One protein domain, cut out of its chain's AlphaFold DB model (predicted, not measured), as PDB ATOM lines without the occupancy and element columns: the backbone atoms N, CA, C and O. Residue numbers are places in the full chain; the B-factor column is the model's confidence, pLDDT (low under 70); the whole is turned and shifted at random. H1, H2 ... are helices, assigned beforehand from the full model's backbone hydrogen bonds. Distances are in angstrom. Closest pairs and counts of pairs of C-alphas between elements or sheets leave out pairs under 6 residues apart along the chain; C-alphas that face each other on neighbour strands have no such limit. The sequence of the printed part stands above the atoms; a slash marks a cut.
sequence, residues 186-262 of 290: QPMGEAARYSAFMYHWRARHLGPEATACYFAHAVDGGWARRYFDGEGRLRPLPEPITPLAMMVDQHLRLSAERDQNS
ATOM      1  N   GLN A 186     -39.132  12.082  41.238       65.62
ATOM      2  CA  GLN A 186     -38.706  12.605  39.967       65.62
ATOM      3  C   GLN A 186     -37.742  11.572  39.396       65.62
ATOM      4  O   GLN A 186     -36.765  11.199  40.061       65.62
ATOM      5  N   PRO A 187     -38.009  11.073  38.187       63.12
ATOM      6  CA  PRO A 187     -37.083  10.197  37.507       63.12
ATOM      7  C   PRO A 187     -35.842  11.003  37.102       63.12
ATOM      8  O   PRO A 187     -35.937  12.041  36.446       63.12
ATOM      9  N   MET A 188     -34.653  10.508  37.455       64.56
ATOM     10  CA  MET A 188     -33.434  10.874  36.735       64.56
ATOM     11  C   MET A 188     -33.626  10.346  35.315       64.56
ATOM     12  O   MET A 188     -33.689   9.136  35.118       64.56
ATOM     13  N   GLY A 189     -33.827  11.243  34.350       62.88
ATOM     14  CA  GLY A 189     -34.060  10.860  32.962       62.88
ATOM     15  C   GLY A 189     -32.971   9.939  32.393       62.88
ATOM     16  O   GLY A 189     -31.950   9.648  33.015       62.88
ATOM     17  N   GLU A 190     -33.177   9.531  31.147       55.91
ATOM     18  CA  GLU A 190     -32.458   8.480  30.419       55.91
ATOM     19  C   GLU A 190     -30.907   8.441  30.558       55.91
ATOM     20  O   GLU A 190     -30.300   7.369  30.469       55.91
ATOM     21  N   ALA A 191     -30.257   9.586  30.789       55.91
ATOM     22  CA  ALA A 191     -28.804   9.767  30.704       55.91
ATOM     23  C   ALA A 191     -28.073   9.943  32.049       55.91
ATOM     24  O   ALA A 191     -26.888  10.287  32.063       55.91
ATOM     25  N   ALA A 192     -28.733   9.750  33.191       69.06
ATOM     26  CA  ALA A 192     -28.103  10.090  34.459       69.06
ATOM     27  C   ALA A 192     -27.174   8.961  34.964       69.06
ATOM     28  O   ALA A 192     -27.603   7.824  35.175       69.06
ATOM     29  N   ARG A 193     -25.886   9.287  35.172       72.00
ATOM     30  CA  ARG A 193     -24.772   8.359  35.493       72.00
ATOM     31  C   ARG A 193     -25.046   7.424  36.682       72.00
ATOM     32  O   ARG A 193     -24.463   6.349  36.759       72.00
ATOM     33  N   TYR A 194     -25.933   7.828  37.588       80.19
ATOM     34  CA  TYR A 194     -26.227   7.129  38.838       80.19
ATOM     35  C   TYR A 194     -27.680   6.626  38.941       80.19
ATOM     36  O   TYR A 194     -28.125   6.276  40.032       80.19
ATOM     37  N   SER A 195     -28.415   6.554  37.823       82.19
ATOM     38  CA  SER A 195     -29.838   6.159  37.810       82.19
ATOM     39  C   SER A 195     -30.077   4.774  38.414       82.19
ATOM     40  O   SER A 195     -30.971   4.611  39.239       82.19
ATOM     41  N   ALA A 196     -29.241   3.783  38.074       83.75
ATOM     42  CA  ALA A 196     -29.356   2.437  38.636       83.75
ATOM     43  C   ALA A 196     -29.258   2.454  40.172       83.75
ATOM     44  O   ALA A 196     -30.101   1.880  40.858       83.75
ATOM     45  N   PHE A 197     -28.278   3.172  40.725       86.50
ATOM     46  CA  PHE A 197     -28.123   3.306  42.176       86.50
ATOM     47  C   PHE A 197     -29.293   4.041  42.820       86.50
ATOM     48  O   PHE A 197     -29.776   3.605  43.862       86.50
ATOM     49  N   MET A 198     -29.781   5.114  42.191       86.62
ATOM     50  CA  MET A 198     -30.965   5.829  42.659       86.62
ATOM     51  C   MET A 198     -32.158   4.875  42.794       86.62
ATOM     52  O   MET A 198     -32.773   4.838  43.857       86.62
ATOM     53  N   TYR A 199     -32.465   4.067  41.772       85.50
ATOM     54  CA  TYR A 199     -33.586   3.123  41.843       85.50
ATOM     55  C   TYR A 199     -33.416   2.090  42.959       85.50
ATOM     56  O   TYR A 199     -34.362   1.851  43.706       85.50
ATOM     57  N   HIS A 200     -32.213   1.534  43.129       88.00
ATOM     58  CA  HIS A 200     -31.915   0.604  44.227       88.00
ATOM     59  C   HIS A 200     -32.083   1.247  45.600       88.00
ATOM     60  O   HIS A 200     -32.682   0.657  46.502       88.00
ATOM     61  N   TRP A 201     -31.600   2.479  45.767       88.94
ATOM     62  CA  TRP A 201     -31.787   3.209  47.012       88.94
ATOM     63  C   TRP A 201     -33.272   3.454  47.289       88.94
ATOM     64  O   TRP A 201     -33.729   3.204  48.402       88.94
ATOM     65  N   ARG A 202     -34.045   3.881  46.287       85.19
ATOM     66  CA  ARG A 202     -35.478   4.153  46.452       85.19
ATOM     67  C   ARG A 202     -36.273   2.890  46.736       85.19
ATOM     68  O   ARG A 202     -37.084   2.909  47.649       85.19
ATOM     69  N   ALA A 203     -35.995   1.787  46.049       86.88
ATOM     70  CA  ALA A 203     -36.617   0.498  46.342       86.88
ATOM     71  C   ALA A 203     -36.393   0.083  47.804       86.88
ATOM     72  O   ALA A 203     -37.313  -0.381  48.476       86.88
ATOM     73  N   ARG A 204     -35.181   0.321  48.324       88.44
ATOM     74  CA  ARG A 204     -34.822   0.020  49.714       88.44
ATOM     75  C   ARG A 204     -35.493   0.940  50.742       88.44
ATOM     76  O   ARG A 204     -35.791   0.468  51.834       88.44
ATOM     77  N   HIS A 205     -35.677   2.228  50.440       88.56
ATOM     78  CA  HIS A 205     -36.104   3.231  51.432       88.56
ATOM     79  C   HIS A 205     -37.565   3.680  51.294       88.56
ATOM     80  O   HIS A 205     -38.160   4.090  52.285       88.56
ATOM     81  N   LEU A 206     -38.135   3.616  50.091       85.31
ATOM     82  CA  LEU A 206     -39.508   4.030  49.782       85.31
ATOM     83  C   LEU A 206     -40.449   2.838  49.567       85.31
ATOM     84  O   LEU A 206     -41.661   3.018  49.594       85.31
ATOM     85  N   GLY A 207     -39.904   1.634  49.382       82.56
ATOM     86  CA  GLY A 207     -40.679   0.402  49.290       82.56
ATOM     87  C   GLY A 207     -41.034  -0.044  47.862       82.56
ATOM     88  O   GLY A 207     -40.627   0.566  46.863       82.56
ATOM     89  N   PRO A 208     -41.759  -1.172  47.749       77.81
ATOM     90  CA  PRO A 208     -42.064  -1.817  46.474       77.81
ATOM     91  C   PRO A 208     -43.014  -1.001  45.585       77.81
ATOM     92  O   PRO A 208     -42.885  -1.059  44.363       77.81
ATOM     93  N   GLU A 209     -43.911  -0.196  46.157       80.94
ATOM     94  CA  GLU A 209     -44.863   0.639  45.415       80.94
ATOM     95  C   GLU A 209     -44.146   1.705  44.577       80.94
ATOM     96  O   GLU A 209     -44.466   1.902  43.402       80.94
ATOM     97  N   ALA A 210     -43.114   2.340  45.144       79.00
ATOM     98  CA  ALA A 210     -42.274   3.292  44.421       79.00
ATOM     99  C   ALA A 210     -41.552   2.608  43.249       79.00
ATOM    100  O   ALA A 210     -41.513   3.128  42.136       79.00
ATOM    101  N   THR A 211     -41.043   1.394  43.472       79.00
ATOM    102  CA  THR A 211     -40.368   0.597  42.434       79.00
ATOM    103  C   THR A 211     -41.312   0.244  41.284       79.00
ATOM    104  O   THR A 211     -40.924   0.362  40.123       79.00
ATOM    105  N   ALA A 212     -42.561  -0.124  41.588       81.25
ATOM    106  CA  ALA A 212     -43.581  -0.417  40.585       81.25
ATOM    107  C   ALA A 212     -43.955   0.824  39.754       81.25
ATOM    108  O   ALA A 212     -44.061   0.730  38.530       81.25
ATOM    109  N   CYS A 213     -44.084   1.992  40.394       82.94
ATOM    110  CA  CYS A 213     -44.299   3.267  39.703       82.94
ATOM    111  C   CYS A 213     -43.146   3.581  38.730       82.94
ATOM    112  O   CYS A 213     -43.380   3.899  37.563       82.94
ATOM    113  N   TYR A 214     -41.893   3.405  39.166       81.44
ATOM    114  CA  TYR A 214     -40.735   3.613  38.294       81.44
ATOM    115  C   TYR A 214     -40.650   2.605  37.163       81.44
ATOM    116  O   TYR A 214     -40.272   2.995  36.065       81.44
ATOM    117  N   PHE A 215     -41.004   1.341  37.395       85.06
ATOM    118  CA  PHE A 215     -41.067   0.354  36.323       85.06
ATOM    119  C   PHE A 215     -42.095   0.764  35.263       85.06
ATOM    120  O   PHE A 215     -41.762   0.794  34.082       85.06
ATOM    121  N   ALA A 216     -43.302   1.169  35.672       84.25
ATOM    122  CA  ALA A 216     -44.326   1.658  34.749       84.25
ATOM    123  C   ALA A 216     -43.841   2.883  33.951       84.25
ATOM    124  O   ALA A 216     -43.969   2.917  32.729       84.25
ATOM    125  N   HIS A 217     -43.206   3.847  34.622       82.12
ATOM    126  CA  HIS A 217     -42.614   5.011  33.964       82.12
ATOM    127  C   HIS A 217     -41.466   4.635  33.011       82.12
ATOM    128  O   HIS A 217     -41.336   5.194  31.925       82.12
ATOM    129  N   ALA A 218     -40.642   3.658  33.386       82.62
ATOM    130  CA  ALA A 218     -39.553   3.160  32.562       82.62
ATOM    131  C   ALA A 218     -40.046   2.430  31.309       82.62
ATOM    132  O   ALA A 218     -39.398   2.488  30.262       82.62
ATOM    133  N   VAL A 219     -41.179   1.729  31.419       84.94
ATOM    134  CA  VAL A 219     -41.856   1.079  30.293       84.94
ATOM    135  C   VAL A 219     -42.399   2.136  29.337       84.94
ATOM    136  O   VAL A 219     -42.118   2.045  28.145       84.94
ATOM    137  N   ASP A 220     -43.082   3.162  29.854       83.81
ATOM    138  CA  ASP A 220     -43.580   4.300  29.063       83.81
ATOM    139  C   ASP A 220     -42.441   5.029  28.329       83.81
ATOM    140  O   ASP A 220     -42.519   5.297  27.133       83.81
ATOM    141  N   GLY A 221     -41.318   5.249  29.016       79.81
ATOM    142  CA  GLY A 221     -40.132   5.866  28.431       79.81
ATOM    143  C   GLY A 221     -39.301   4.958  27.514       79.81
ATOM    144  O   GLY A 221     -38.333   5.427  26.921       79.81
ATOM    145  N   GLY A 222     -39.628   3.666  27.391       83.62
ATOM    146  CA  GLY A 222     -38.911   2.727  26.520       83.62
ATOM    147  C   GLY A 222     -37.517   2.304  27.008       83.62
ATOM    148  O   GLY A 222     -36.754   1.716  26.242       83.62
ATOM    149  N   TRP A 223     -37.179   2.568  28.273       81.56
ATOM    150  CA  TRP A 223     -35.866   2.285  28.871       81.56
ATOM    151  C   TRP A 223     -35.930   1.317  30.066       81.56
ATOM    152  O   TRP A 223     -34.924   1.098  30.745       81.56
ATOM    153  N   ALA A 224     -37.082   0.678  30.315       84.81
ATOM    154  CA  ALA A 224     -37.257  -0.328  31.371       84.81
ATOM    155  C   ALA A 224     -36.158  -1.392  31.367       84.81
ATOM    156  O   ALA A 224     -35.544  -1.648  32.399       84.81
ATOM    157  N   ARG A 225     -35.823  -1.939  30.195       83.44
ATOM    158  CA  ARG A 225     -34.808  -2.997  30.049       83.44
ATOM    159  C   ARG A 225     -33.415  -2.605  30.563       83.44
ATOM    160  O   ARG A 225     -32.649  -3.506  30.904       83.44
ATOM    161  N   ARG A 226     -33.081  -1.305  30.657       83.38
ATOM    162  CA  ARG A 226     -31.796  -0.833  31.218       83.38
ATOM    163  C   ARG A 226     -31.676  -1.177  32.684       83.38
ATOM    164  O   ARG A 226     -30.612  -1.599  33.121       83.38
ATOM    165  N   TYR A 227     -32.741  -0.970  33.449       84.81
ATOM    166  CA  TYR A 227     -32.693  -1.038  34.911       84.81
ATOM    167  C   TYR A 227     -33.484  -2.209  35.472       84.81
ATOM    168  O   TYR A 227     -33.164  -2.658  36.567       84.81
ATOM    169  N   PHE A 228     -34.439  -2.734  34.710       86.00
ATOM    170  CA  PHE A 228     -35.358  -3.781  35.123       86.00
ATOM    171  C   PHE A 228     -35.210  -5.046  34.261       86.00
ATOM    172  O   PHE A 228     -34.783  -4.992  33.099       86.00
ATOM    173  N   ASP A 229     -35.514  -6.197  34.857       86.25
ATOM    174  CA  ASP A 229     -35.676  -7.477  34.163       86.25
ATOM    175  C   ASP A 229     -37.087  -7.621  33.549       86.25
ATOM    176  O   ASP A 229     -37.874  -6.671  33.536       86.25
ATOM    177  N   GLY A 230     -37.382  -8.787  32.960       77.56
ATOM    178  CA  GLY A 230     -38.670  -9.050  32.303       77.56
ATOM    179  C   GLY A 230     -39.845  -9.120  33.281       77.56
ATOM    180  O   GLY A 230     -40.992  -8.917  32.892       77.56
ATOM    181  N   GLU A 231     -39.546  -9.357  34.553       80.50
ATOM    182  CA  GLU A 231     -40.477  -9.471  35.666       80.50
ATOM    183  C   GLU A 231     -40.646  -8.141  36.427       80.50
ATOM    184  O   GLU A 231     -41.385  -8.081  37.410       80.50
ATOM    185  N   GLY A 232     -39.976  -7.070  35.982       81.81
ATOM    186  CA  GLY A 232     -40.054  -5.733  36.573       81.81
ATOM    187  C   GLY A 232     -39.217  -5.541  37.838       81.81
ATOM    188  O   GLY A 232     -39.424  -4.579  38.578       81.81
ATOM    189  N   ARG A 233     -38.256  -6.428  38.108       86.38
ATOM    190  CA  ARG A 233     -37.318  -6.308  39.230       86.38
ATOM    191  C   ARG A 233     -36.077  -5.550  38.798       86.38
ATOM    192  O   ARG A 233     -35.646  -5.636  37.651       86.38
ATOM    193  N   LEU A 234     -35.463  -4.827  39.730       87.88
ATOM    194  CA  LEU A 234     -34.220  -4.115  39.451       87.88
ATOM    195  C   LEU A 234     -33.073  -5.096  39.196       87.88
ATOM    196  O   LEU A 234     -32.753  -5.935  40.035       87.88
ATOM    197  N   ARG A 235     -32.401  -4.923  38.058       88.25
ATOM    198  CA  ARG A 235     -31.128  -5.585  37.754       88.25
ATOM    199  C   ARG A 235     -30.084  -5.208  38.810       88.25
ATOM    200  O   ARG A 235     -30.079  -4.050  39.235       88.25
ATOM    201  N   PRO A 236     -29.168  -6.113  39.185       86.62
ATOM    202  CA  PRO A 236     -28.184  -5.861  40.235       86.62
ATOM    203  C   PRO A 236     -27.280  -4.664  39.916       86.62
ATOM    204  O   PRO A 236     -27.101  -4.293  38.752       86.62
ATOM    205  N   LEU A 237     -26.726  -4.053  40.965       86.06
ATOM    206  CA  LEU A 237     -25.644  -3.078  40.836       86.06
ATOM    207  C   LEU A 237     -24.314  -3.800  40.578       86.06
ATOM    208  O   LEU A 237     -24.153  -4.938  41.020       86.06
ATOM    209  N   PRO A 238     -23.354  -3.152  39.899       82.44
ATOM    210  CA  PRO A 238     -22.033  -3.732  39.713       82.44
ATOM    211  C   PRO A 238     -21.295  -3.846  41.053       82.44
ATOM    212  O   PRO A 238     -21.334  -2.928  41.876       82.44
ATOM    213  N   GLU A 239     -20.568  -4.948  41.238       80.81
ATOM    214  CA  GLU A 239     -19.641  -5.132  42.354       80.81
ATOM    215  C   GLU A 239     -18.185  -5.000  41.870       80.81
ATOM    216  O   GLU A 239     -17.807  -5.646  40.890       80.81
ATOM    217  N   PRO A 240     -17.340  -4.183  42.529       83.12
ATOM    218  CA  PRO A 240     -17.668  -3.280  43.635       83.12
ATOM    219  C   PRO A 240     -18.458  -2.047  43.166       83.12
ATOM    220  O   PRO A 240     -18.239  -1.535  42.064       83.12
ATOM    221  N   ILE A 241     -19.314  -1.509  44.045       81.44
ATOM    222  CA  ILE A 241     -20.052  -0.263  43.791       81.44
ATOM    223  C   ILE A 241     -19.063   0.907  43.834       81.44
ATOM    224  O   ILE A 241     -18.804   1.505  44.876       81.44
ATOM    225  N   THR A 242     -18.472   1.210  42.682       81.38
ATOM    226  CA  THR A 242     -17.537   2.323  42.481       81.38
ATOM    227  C   THR A 242     -18.048   3.238  41.371       81.38
ATOM    228  O   THR A 242     -18.749   2.760  40.474       81.38
ATOM    229  N   PRO A 243     -17.679   4.535  41.354       74.75
ATOM    230  CA  PRO A 243     -18.100   5.447  40.290       74.75
ATOM    231  C   PRO A 243     -17.746   4.941  38.885       74.75
ATOM    232  O   PRO A 243     -18.553   5.060  37.966       74.75
ATOM    233  N   LEU A 244     -16.566   4.330  38.724       78.75
ATOM    234  CA  LEU A 244     -16.133   3.754  37.453       78.75
ATOM    235  C   LEU A 244     -16.974   2.532  37.069       78.75
ATOM    236  O   LEU A 244     -17.462   2.478  35.945       78.75
ATOM    237  N   ALA A 245     -17.179   1.585  37.990       80.69
ATOM    238  CA  ALA A 245     -17.985   0.396  37.716       80.69
ATOM    239  C   ALA A 245     -19.429   0.768  37.361       80.69
ATOM    240  O   ALA A 245     -19.978   0.251  36.396       80.69
ATOM    241  N   MET A 246     -20.010   1.736  38.073       80.62
ATOM    242  CA  MET A 246     -21.331   2.276  37.765       80.62
ATOM    243  C   MET A 246     -21.394   2.975  36.407       80.62
ATOM    244  O   MET A 246     -22.362   2.799  35.676       80.62
ATOM    245  N   MET A 247     -20.375   3.760  36.052       76.88
ATOM    246  CA  MET A 247     -20.318   4.436  34.755       76.88
ATOM    247  C   MET A 247     -20.192   3.435  33.603       76.88
ATOM    248  O   MET A 247     -20.858   3.596  32.582       76.88
ATOM    249  N   VAL A 248     -19.357   2.407  33.768       80.06
ATOM    250  CA  VAL A 248     -19.197   1.328  32.788       80.06
ATOM    251  C   VAL A 248     -20.496   0.540  32.656       80.06
ATOM    252  O   VAL A 248     -20.975   0.367  31.545       80.06
ATOM    253  N   ASP A 249     -21.111   0.134  33.764       79.25
ATOM    254  CA  ASP A 249     -22.373  -0.609  33.762       79.25
ATOM    255  C   ASP A 249     -23.525   0.210  33.154       79.25
ATOM    256  O   ASP A 249     -24.280  -0.288  32.321       79.25
ATOM    257  N   GLN A 250     -23.603   1.508  33.463       77.31
ATOM    258  CA  GLN A 250     -24.534   2.424  32.805       77.31
ATOM    259  C   GLN A 250     -24.275   2.485  31.297       77.31
ATOM    260  O   GLN A 250     -25.214   2.398  30.509       77.31
ATOM    261  N   HIS A 251     -23.016   2.616  30.874       76.88
ATOM    262  CA  HIS A 251     -22.664   2.619  29.454       76.88
ATOM    263  C   HIS A 251     -23.054   1.304  28.774       76.88
ATOM    264  O   HIS A 251     -23.627   1.335  27.686       76.88
ATOM    265  N   LEU A 252     -22.822   0.167  29.431       76.69
ATOM    266  CA  LEU A 252     -23.211  -1.147  28.933       76.69
ATOM    267  C   LEU A 252     -24.731  -1.257  28.783       76.69
ATOM    268  O   LEU A 252     -25.200  -1.661  27.722       76.69
ATOM    269  N   ARG A 253     -25.512  -0.787  29.765       75.81
ATOM    270  CA  ARG A 253     -26.984  -0.721  29.684       75.81
ATOM    271  C   ARG A 253     -27.461   0.154  28.527       75.81
ATOM    272  O   ARG A 253     -28.364  -0.250  27.802       75.81
ATOM    273  N   LEU A 254     -26.833   1.315  28.315       71.00
ATOM    274  CA  LEU A 254     -27.109   2.200  27.174       71.00
ATOM    275  C   LEU A 254     -26.727   1.555  25.832       71.00
ATOM    276  O   LEU A 254     -27.403   1.764  24.827       71.00
ATOM    277  N   SER A 255     -25.638   0.785  25.796       65.31
ATOM    278  CA  SER A 255     -25.158   0.121  24.581       65.31
ATOM    279  C   SER A 255     -25.968  -1.126  24.223       65.31
ATOM    280  O   SER A 255     -26.268  -1.316  23.052       65.31
ATOM    281  N   ALA A 256     -26.442  -1.893  25.208       58.72
ATOM    282  CA  ALA A 256     -27.309  -3.053  25.000       58.72
ATOM    283  C   ALA A 256     -28.673  -2.659  24.407       58.72
ATOM    284  O   ALA A 256     -29.301  -3.415  23.667       58.72
ATOM    285  N   GLU A 257     -29.129  -1.438  24.687       52.81
ATOM    286  CA  GLU A 257     -30.269  -0.835  24.000       52.81
ATOM    287  C   GLU A 257     -29.967  -0.448  22.553       52.81
ATOM    288  O   GLU A 257     -30.844  -0.520  21.691       52.81
ATOM    289  N   ARG A 258     -28.719  -0.052  22.286       41.12
ATOM    290  CA  ARG A 258     -28.208   0.285  20.955       41.12
ATOM    291  C   ARG A 258     -28.014  -0.964  20.092       41.12
ATOM    292  O   ARG A 258     -28.222  -0.894  18.885       41.12
ATOM    293  N   ASP A 259     -27.736  -2.108  20.714       40.66
ATOM    294  CA  ASP A 259     -27.647  -3.424  20.073       40.66
ATOM    295  C   ASP A 259     -29.016  -4.009  19.685       40.66
ATOM    296  O   ASP A 259     -29.089  -5.013  18.982       40.66
ATOM    297  N   GLN A 260     -30.130  -3.329  19.976       45.78
ATOM    298  CA  GLN A 260     -31.379  -3.567  19.236       45.78
ATOM    299  C   GLN A 260     -31.400  -2.907  17.844       45.78
ATOM    300  O   GLN A 260     -32.404  -2.981  17.143       45.78
ATOM    301  N   ASN A 261     -30.251  -2.375  17.405       42.62
ATOM    302  CA  ASN A 261     -29.876  -2.227  15.997       42.62
ATOM    303  C   ASN A 261     -28.799  -3.237  15.524       42.62
ATOM    304  O   ASN A 261     -28.427  -3.207  14.351       42.62
ATOM    305  N   SER A 262     -28.314  -4.159  16.365       36.22
ATOM    306  CA  SER A 262     -27.522  -5.314  15.915       36.22
ATOM    307  C   SER A 262     -27.512  -6.456  16.936       36.22
ATOM    308  O   SER A 262     -26.798  -6.431  17.934       36.22
TER     309      SER A 262
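This is residues 186 to 262 of the 290 residues of an uncharacterized protein of Brevundimonas sp (UniProt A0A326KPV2). A helical hairpin, H1 and H2, opens like a narrow V toward the long helix H4, which stands across its open end, with the short helix H3 between H2 and H4. The long link from H3 to H4, residues 228 to 242, and the first residues, 186 to 192, lie on opposite sides of these helices. The printed part has 77 residues with four named helices, H1, H2, H3 and H4 in chain order, and no named strand: all helix. It is compact, with a radius of gyration of the C-alphas of 12.0 A and spans of 34 by 28 by 21 A.

H1, residues 195 to 206, and H2, residues 208 to 220, form a hairpin with a shallow tilt of 33 degrees, only just short of steep, opposite ways. They touch through residues 199 to 203 and 210 to 214 alone, the closest C-alphas being those of Ala 203 and Thr 211, 5.4 A apart. H3, residues 224 to 227, and H2 only just touch, only at the corner, with 3 pairs of C-alphas within 8 A; the closest, of Ala 218 and Ala 224, are 4.3 A apart. H4, residues 243 to 261, touches H3 with residues 253 to 257 alone; the closest C-alphas, of Arg 226 and Arg 253, are 5.1 A apart. H1 and H4 are close but not clearly touching, 7.6 A between the C-alphas of Ala 196 and Gln 250, and only just about perpendicular at 70.5 degrees. H2 and H4 are apart. Every O i to N i+4 pair is within hydrogen-bond range in H1 and H2, and 13 of 15 in H4; H3 is too short for such a pair.

H1 begins at C-alpha 195 (-29.838, 6.159, 37.810) and is 15.5 A long; H2 is 18.5 A and H3 5.8 A. H4, 28.1 A, ends at C-alpha 261 (-29.876, -2.227, 15.997).

The C-alphas farthest apart, of His 205 and Ser 262, are 37.5 A apart. The printed part has no cut; the link from H3 to H4 is long. Residues 186 to 192 and 255 to 262 have pLDDT under 70.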